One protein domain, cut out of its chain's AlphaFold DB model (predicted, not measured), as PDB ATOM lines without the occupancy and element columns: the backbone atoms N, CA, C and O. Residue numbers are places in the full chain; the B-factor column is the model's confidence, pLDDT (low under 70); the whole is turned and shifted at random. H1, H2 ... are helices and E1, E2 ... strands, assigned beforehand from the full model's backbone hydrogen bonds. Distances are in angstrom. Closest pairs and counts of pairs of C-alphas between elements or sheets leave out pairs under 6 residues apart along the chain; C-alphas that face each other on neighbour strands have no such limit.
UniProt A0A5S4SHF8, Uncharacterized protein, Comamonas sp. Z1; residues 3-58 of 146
ATOM      1  N   LEU A   3     346.437 234.467 483.456       92.75
ATOM      2  CA  LEU A   3     346.924 233.503 484.441       92.75
ATOM      3  C   LEU A   3     345.814 232.517 484.785       92.75
ATOM      4  O   LEU A   3     344.659 232.908 484.951       92.75
ATOM      5  N   CYS A   4     346.191 231.252 484.937       92.81
ATOM      6  CA  CYS A   4     345.335 230.173 485.411       92.81
ATOM      7  C   CYS A   4     345.700 229.808 486.853       92.81
ATOM      8  O   CYS A   4     346.860 229.943 487.251       92.81
ATOM      9  N   THR A   5     344.730 229.329 487.636       91.19
ATOM     10  CA  THR A   5     344.971 228.891 489.018       91.19
ATOM     11  C   THR A   5     344.590 227.439 489.269       91.19
ATOM     12  O   THR A   5     343.568 226.948 488.794       91.19
ATOM     13  N   THR A   6     345.420 226.755 490.059       88.00
ATOM     14  CA  THR A   6     345.162 225.403 490.583       88.00
ATOM     15  C   THR A   6     344.383 225.416 491.898       88.00
ATOM     16  O   THR A   6     344.033 224.357 492.419       88.00
ATOM     17  N   ILE A   7     344.103 226.601 492.451       88.44
ATOM     18  CA  ILE A   7     343.334 226.740 493.686       88.44
ATOM     19  C   ILE A   7     341.893 226.298 493.412       88.44
ATOM     20  O   ILE A   7     341.283 226.786 492.457       88.44
ATOM     21  N   PRO A   8     341.323 225.406 494.239       86.69
ATOM     22  CA  PRO A   8     339.936 225.004 494.081       86.69
ATOM     23  C   PRO A   8     339.006 226.218 494.234       86.69
ATOM     24  O   PRO A   8     339.227 227.055 495.119       86.69
ATOM     25  N   PRO A   9     337.959 226.332 493.398       90.44
ATOM     26  CA  PRO A   9     337.024 227.440 493.489       90.44
ATOM     27  C   PRO A   9     336.285 227.445 494.828       90.44
ATOM     28  O   PRO A   9     336.087 226.411 495.470       90.44
ATOM     29  N   ARG A  10     335.823 228.632 495.233       90.00
ATOM     30  CA  ARG A  10     334.830 228.763 496.308       90.00
ATOM     31  C   ARG A  10     333.493 228.135 495.897       90.00
ATOM     32  O   ARG A  10     333.308 227.752 494.747       90.00
ATOM     33  N   ASN A  11     332.534 228.106 496.826       88.00
ATOM     34  CA  ASN A  11     331.164 227.646 496.563       88.00
ATOM     35  C   ASN A  11     330.517 228.343 495.349       88.00
ATOM     36  O   ASN A  11     329.731 227.727 494.643       88.00
ATOM     37  N   ASP A  12     330.889 229.598 495.084       87.88
ATOM     38  CA  ASP A  12     330.424 230.382 493.935       87.88
ATOM     39  C   ASP A  12     331.138 230.057 492.606       87.88
ATOM     40  O   ASP A  12     330.892 230.717 491.602       87.88
ATOM     41  N   GLY A  13     332.059 229.087 492.571       88.19
ATOM     42  CA  GLY A  13     332.789 228.725 491.349       88.19
ATOM     43  C   GLY A  13     333.914 229.698 490.970       88.19
ATOM     44  O   GLY A  13     334.394 229.670 489.841       88.19
ATOM     45  N   THR A  14     334.336 230.576 491.887       93.25
ATOM     46  CA  THR A  14     335.330 231.628 491.611       93.25
ATOM     47  C   THR A  14     336.464 231.645 492.635       93.25
ATOM     48  O   THR A  14     336.309 231.192 493.775       93.25
ATOM     49  N   VAL A  15     337.614 232.197 492.237       92.88
ATOM     50  CA  VAL A  15     338.744 232.497 493.133       92.88
ATOM     51  C   VAL A  15     339.037 233.988 493.064       92.88
ATOM     52  O   VAL A  15     339.222 234.547 491.987       92.88
ATOM     53  N   THR A  16     339.074 234.655 494.215       92.06
ATOM     54  CA  THR A  16     339.353 236.093 494.289       92.06
ATOM     55  C   THR A  16     340.695 236.333 494.954       92.06
ATOM     56  O   THR A  16     340.926 235.871 496.071       92.06
ATOM     57  N   VAL A  17     341.553 237.108 494.296       91.50
ATOM     58  CA  VAL A  17     342.865 237.498 494.812       91.50
ATOM     59  C   VAL A  17     342.898 239.007 494.991       91.50
ATOM     60  O   VAL A  17     342.654 239.768 494.056       91.50
ATOM     61  N   SER A  18     343.185 239.448 496.212       92.31
ATOM     62  CA  SER A  18     343.254 240.861 496.574       92.31
ATOM     63  C   SER A  18     344.701 241.326 496.689       92.31
ATOM     64  O   SER A  18     345.463 240.777 497.484       92.31
ATOM     65  N   PHE A  19     345.049 242.393 495.976       90.50
ATOM     66  CA  PHE A  19     346.344 243.057 496.074       90.50
ATOM     67  C   PHE A  19     346.195 244.452 496.682       90.50
ATOM     68  O   PHE A  19     345.476 245.286 496.124       90.50
ATOM     69  N   PRO A  20     346.867 244.743 497.809       89.38
ATOM     70  CA  PRO A  20     346.892 246.088 498.359       89.38
ATOM     71  C   PRO A  20     347.736 247.000 497.464       89.38
ATOM     72  O   PRO A  20     348.895 246.714 497.156       89.38
ATOM     73  N   LEU A  21     347.147 248.123 497.071       86.81
ATOM     74  CA  LEU A  21     347.793 249.201 496.339       86.81
ATOM     75  C   LEU A  21     348.233 250.310 497.298       86.81
ATOM     76  O   LEU A  21     347.744 250.455 498.424       86.81
ATOM     77  N   ARG A  22     349.141 251.159 496.817       86.19
ATOM     78  CA  ARG A  22     349.577 252.344 497.557       86.19
ATOM     79  C   ARG A  22     348.379 253.281 497.785       86.19
ATOM     80  O   ARG A  22     347.628 253.571 496.857       86.19
ATOM     81  N   GLY A  23     348.200 253.743 499.024       86.81
ATOM     82  CA  GLY A  23     347.075 254.608 499.408       86.81
ATOM     83  C   GLY A  23     345.828 253.871 499.915       86.81
ATOM     84  O   GLY A  23     344.743 254.440 499.877       86.81
ATOM     85  N   GLY A  24     345.960 252.616 500.364       87.56
ATOM     86  CA  GLY A  24     344.882 251.872 501.033       87.56
ATOM     87  C   GLY A  24     343.804 251.311 500.099       87.56
ATOM     88  O   GLY A  24     342.815 250.755 500.566       87.56
ATOM     89  N   LYS A  25     343.986 251.440 498.782       89.94
ATOM     90  CA  LYS A  25     343.114 250.824 497.776       89.94
ATOM     91  C   LYS A  25     343.469 249.348 497.606       89.94
ATOM     92  O   LYS A  25     344.608 248.956 497.839       89.94
ATOM     93  N   ILE A  26     342.517 248.538 497.153       91.62
ATOM     94  CA  ILE A  26     342.726 247.114 496.866       91.62
ATOM     95  C   ILE A  26     342.345 246.860 495.409       91.62
ATOM     96  O   ILE A  26     341.280 247.285 494.964       91.62
ATOM     97  N   LYS A  27     343.212 246.172 494.666       91.81
ATOM     98  CA  LYS A  27     342.893 245.619 493.348       91.81
ATOM     99  C   LYS A  27     342.438 244.176 493.538       91.81
ATOM    100  O   LYS A  27     343.133 243.398 494.185       91.81
ATOM    101  N   LEU A  28     341.273 243.837 493.003       92.69
ATOM    102  CA  LEU A  28     340.723 242.485 493.052       92.69
ATOM    103  C   LEU A  28     340.841 241.853 491.668       92.69
ATOM    104  O   LEU A  28     340.428 242.460 490.682       92.69
ATOM    105  N   TYR A  29     341.385 240.643 491.623       92.81
ATOM    106  CA  TYR A  29     341.386 239.777 490.451       92.81
ATOM    107  C   TYR A  29     340.449 238.612 490.725       92.81
ATOM    108  O   TYR A  29     340.580 237.940 491.749       92.81
ATOM    109  N   VAL A  30     339.481 238.406 489.838       93.19
ATOM    110  CA  VAL A  30     338.493 237.334 489.958       93.19
ATOM    111  C   VAL A  30     338.773 236.328 488.854       93.19
ATOM    112  O   VAL A  30     338.664 236.650 487.675       93.19
ATOM    113  N   PHE A  31     339.162 235.126 489.257       93.69
ATOM    114  CA  PHE A  31     339.399 233.993 488.381       93.69
ATOM    115  C   PHE A  31     338.108 233.193 488.266       93.69
ATOM    116  O   PHE A  31     337.490 232.853 489.282       93.69
ATOM    117  N   THR A  32     337.700 232.917 487.031       92.81
ATOM    118  CA  THR A  32     336.433 232.247 486.704       92.81
ATOM    119  C   THR A  32     336.622 231.292 485.527       92.81
ATOM    120  O   THR A  32     337.600 231.424 484.792       92.81
ATOM    121  N   GLY A  33     335.689 230.357 485.337       88.44
ATOM    122  CA  GLY A  33     335.704 229.405 484.221       88.44
ATOM    123  C   GLY A  33     336.395 228.073 484.531       88.44
ATOM    124  O   GLY A  33     336.719 227.775 485.680       88.44
ATOM    125  N   GLU A  34     336.596 227.270 483.484       86.31
ATOM    126  CA  GLU A  34     337.263 225.965 483.524       86.31
ATOM    127  C   GLU A  34     338.319 225.895 482.399       86.31
ATOM    128  O   GLU A  34     337.963 225.653 481.243       86.31
ATOM    129  N   PRO A  35     339.614 226.121 482.686       86.62
ATOM    130  CA  PRO A  35     340.203 226.398 483.996       86.62
ATOM    131  C   PRO A  35     339.928 227.813 484.513       86.62
ATOM    132  O   PRO A  35     339.606 228.720 483.749       86.62
ATOM    133  N   LEU A  36     340.083 227.999 485.825       92.19
ATOM    134  CA  LEU A  36     339.927 229.297 486.475       92.19
ATOM    135  C   LEU A  36     341.005 230.264 485.973       92.19
ATOM    136  O   LEU A  36     342.162 230.172 486.392       92.19
ATOM    137  N   ALA A  37     340.610 231.196 485.107       92.94
ATOM    138  CA  ALA A  37     341.501 232.147 484.455       92.94
ATOM    139  C   ALA A  37     341.115 233.603 484.755       92.94
ATOM    140  O   ALA A  37     339.948 233.920 485.006       92.94
ATOM    141  N   CYS A  38     342.112 234.488 484.754       93.38
ATOM    142  CA  CYS A  38     341.938 235.933 484.898       93.38
ATOM    143  C   CYS A  38     342.999 236.684 484.087       93.38
ATOM    144  O   CYS A  38     344.172 236.298 484.075       93.38
ATOM    145  N   GLU A  39     342.604 237.788 483.452       92.44
ATOM    146  CA  GLU A  39     343.536 238.689 482.781       92.44
ATOM    147  C   GLU A  39     344.121 239.692 483.783       92.44
ATOM    148  O   GLU A  39     343.415 240.462 484.437       92.44
ATOM    149  N   VAL A  40     345.445 239.667 483.916       91.56
ATOM    150  CA  VAL A  40     346.203 240.540 484.811       91.56
ATOM    151  C   VAL A  40     347.069 241.466 483.970       91.56
ATOM    152  O   VAL A  40     347.913 241.012 483.200       91.56
ATOM    153  N   GLU A  41     346.867 242.773 484.107       89.00
ATOM    154  CA  GLU A  41     347.635 243.786 483.368       89.00
ATOM    155  C   GLU A  41     348.927 244.204 484.090       89.00
ATOM    156  O   GLU A  41     349.885 244.621 483.453       89.00
ATOM    157  N   ASP A  42     348.961 244.093 485.422       90.12
ATOM    158  CA  ASP A  42     350.078 244.573 486.238       90.12
ATOM    159  C   ASP A  42     351.168 243.503 486.387       90.12
ATOM    160  O   ASP A  42     350.966 242.478 487.045       90.12
ATOM    161  N   GLU A  43     352.340 243.757 485.804       88.81
ATOM    162  CA  GLU A  43     353.494 242.847 485.834       88.81
ATOM    163  C   GLU A  43     353.995 242.556 487.258       88.81
ATOM    164  O   GLU A  43     354.420 241.438 487.558       88.81
ATOM    165  N   GLY A  44     353.884 243.520 488.175       90.19
ATOM    166  CA  GLY A  44     354.257 243.332 489.577       90.19
ATOM    167  C   GLY A  44     353.316 242.377 490.311       90.19
ATOM    168  O   GLY A  44     353.752 241.574 491.142       90.19
ATOM    169  N   HIS A  45     352.021 242.432 490.006       90.75
ATOM    170  CA  HIS A  45     351.034 241.486 490.516       90.75
ATOM    171  C   HIS A  45     351.195 240.106 489.883       90.75
ATOM    172  O   HIS A  45     351.098 239.119 490.611       90.75
ATOM    173  N   ILE A  46     351.505 240.026 488.583       90.75
ATOM    174  CA  ILE A  46     351.818 238.759 487.898       90.75
ATOM    175  C   ILE A  46     352.968 238.050 488.614       90.75
ATOM    176  O   ILE A  46     352.800 236.912 489.045       90.75
ATOM    177  N   ALA A  47     354.094 238.738 488.827       90.00
ATOM    178  CA  ALA A  47     355.260 238.157 489.488       90.00
ATOM    179  C   ALA A  47     354.943 237.668 490.913       90.00
ATOM    180  O   ALA A  47     355.378 236.592 491.316       90.00
ATOM    181  N   LYS A  48     354.138 238.421 491.676       89.62
ATOM    182  CA  LYS A  48     353.696 238.003 493.019       89.62
ATOM    183  C   LYS A  48     352.763 236.794 492.987       89.62
ATOM    184  O   LYS A  48     352.875 235.929 493.851       89.62
ATOM    185  N   MET A  49     351.843 236.736 492.025       89.88
ATOM    186  CA  MET A  49     350.947 235.591 491.854       89.88
ATOM    187  C   MET A  49     351.744 234.345 491.463       89.88
ATOM    188  O   MET A  49     351.595 233.308 492.105       89.88
ATOM    189  N   GLN A  50     352.663 234.458 490.506       88.62
ATOM    190  CA  GLN A  50     353.532 233.354 490.092       88.62
ATOM    191  C   GLN A  50     354.461 232.878 491.217       88.62
ATOM    192  O   GLN A  50     354.640 231.678 491.394       88.62
ATOM    193  N   ALA A  51     354.976 233.789 492.051       88.75
ATOM    194  CA  ALA A  51     355.807 233.434 493.204       88.75
ATOM    195  C   ALA A  51     355.081 232.577 494.258       88.75
ATOM    196  O   ALA A  51     355.735 231.878 495.026       88.75
ATOM    197  N   SER A  52     353.744 232.608 494.305       85.88
ATOM    198  CA  SER A  52     352.977 231.723 495.192       85.88
ATOM    199  C   SER A  52     352.934 230.268 494.708       85.88
ATOM    200  O   SER A  52     352.560 229.389 495.476       85.88
ATOM    201  N   GLY A  53     353.300 230.002 493.447       82.19
ATOM    202  CA  GLY A  53     353.265 228.671 492.830       82.19
ATOM    203  C   GLY A  53     351.868 228.181 492.432       82.19
ATOM    204  O   GLY A  53     351.741 227.173 491.747       82.19
ATOM    205  N   ASN A  54     350.806 228.893 492.818       88.75
ATOM    206  CA  ASN A  54     349.418 228.518 492.527       88.75
ATOM    207  C   ASN A  54     348.827 229.183 491.279       88.75
ATOM    208  O   ASN A  54     347.716 228.831 490.871       88.75
ATOM    209  N   PHE A  55     349.526 230.165 490.710       92.19
ATOM    210  CA  PHE A  55     349.110 230.889 489.515       92.19
ATOM    211  C   PHE A  55     350.196 230.753 488.463       92.19
ATOM    212  O   PHE A  55     351.355 231.068 488.719       92.19
ATOM    213  N   MET A  56     349.820 230.292 487.283       92.69
ATOM    214  CA  MET A  56     350.755 229.988 486.209       92.69
ATOM    215  C   MET A  56     350.150 230.371 484.866       92.69
ATOM    216  O   MET A  56     348.981 230.767 484.792       92.69
ATOM    217  N   SER A  57     350.957 230.328 483.810       91.88
ATOM    218  CA  SER A  57     350.432 230.562 482.470       91.88
ATOM    219  C   SER A  57     349.434 229.461 482.099       91.88
ATOM    220  O   SER A  57     349.397 228.392 482.713       91.88
ATOM    221  N   ARG A  58     348.613 229.718 481.082       87.44
ATOM    222  CA  ARG A  58     347.692 228.704 480.568       87.44
ATOM    223  C   ARG A  58     348.421 227.438 480.112       87.44
ATOM    224  O   ARG A  58     347.966 226.342 480.413       87.44
TER     225      ARG A  58
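This is residues 3 to 58 of the 146 residues of an uncharacterized protein of Comamonas sp. Z1 (UniProt A0A5S4SHF8). A long two-stranded hairpin, E2 and E3, runs along one side of the domain, and across from it sits a small sheet of three short strands, E4, E1 and E5, with the single helix H1 on it. The printed part has 56 residues, with one named helix and five named strands in the order E1, E2, E3, E4, H1, E5. Both sheets are antiparallel, and the class is mixed, helices and strands. The whole is compact, with a radius of gyration of the C-alphas of 11.2 A and spans of 33 by 22 by 17 A.

E1, residues 3 to 5, is the inner strand between the edge strands E4, residues 37 to 39, and E5, residues 55 to 57. N 3 and O 38 are 3.0 A apart, and N 4 and O 56 2.8 A, within hydrogen-bond range. The hairpin of E2, residues 15 to 20, and E3, residues 26 to 31, is antiparallel at 160 degrees, with N 19 and O 27 at 2.8 A. The closest C-alphas of E3 and E4, Phe 31 and Cys 38, are 4.7 A apart. H1, residues 43 to 51, is on the three-stranded sheet at a height of 9.7 A, over E1 and only just over E5, with 3 C-alphas. Its closest C-alphas to E5 are Met 49 and Phe 55, 5.6 A. E4, H1 and E5 form a split strand-helix-strand unit, two strands running the same way with E1 between them, and its crossover is right-handed. Every O i to N i+4 pair of H1 is within hydrogen-bond range. E2 is apart from E4 and from E5.

E1 begins at C-alpha 3, (346.924, 233.503, 484.441), and is 6.8 A long. E2 is 16.7 A, E3 16.0 A, E4 7.1 A and H1 12.2 A long. E5, 7.2 A long, ends at C-alpha 57, (350.432, 230.562, 482.470).

The C-alphas farthest apart, Gly 23 and Glu 34, are 34.2 A apart. The printed part has no cut and no long link. No printed residue is under 70 in pLDDT.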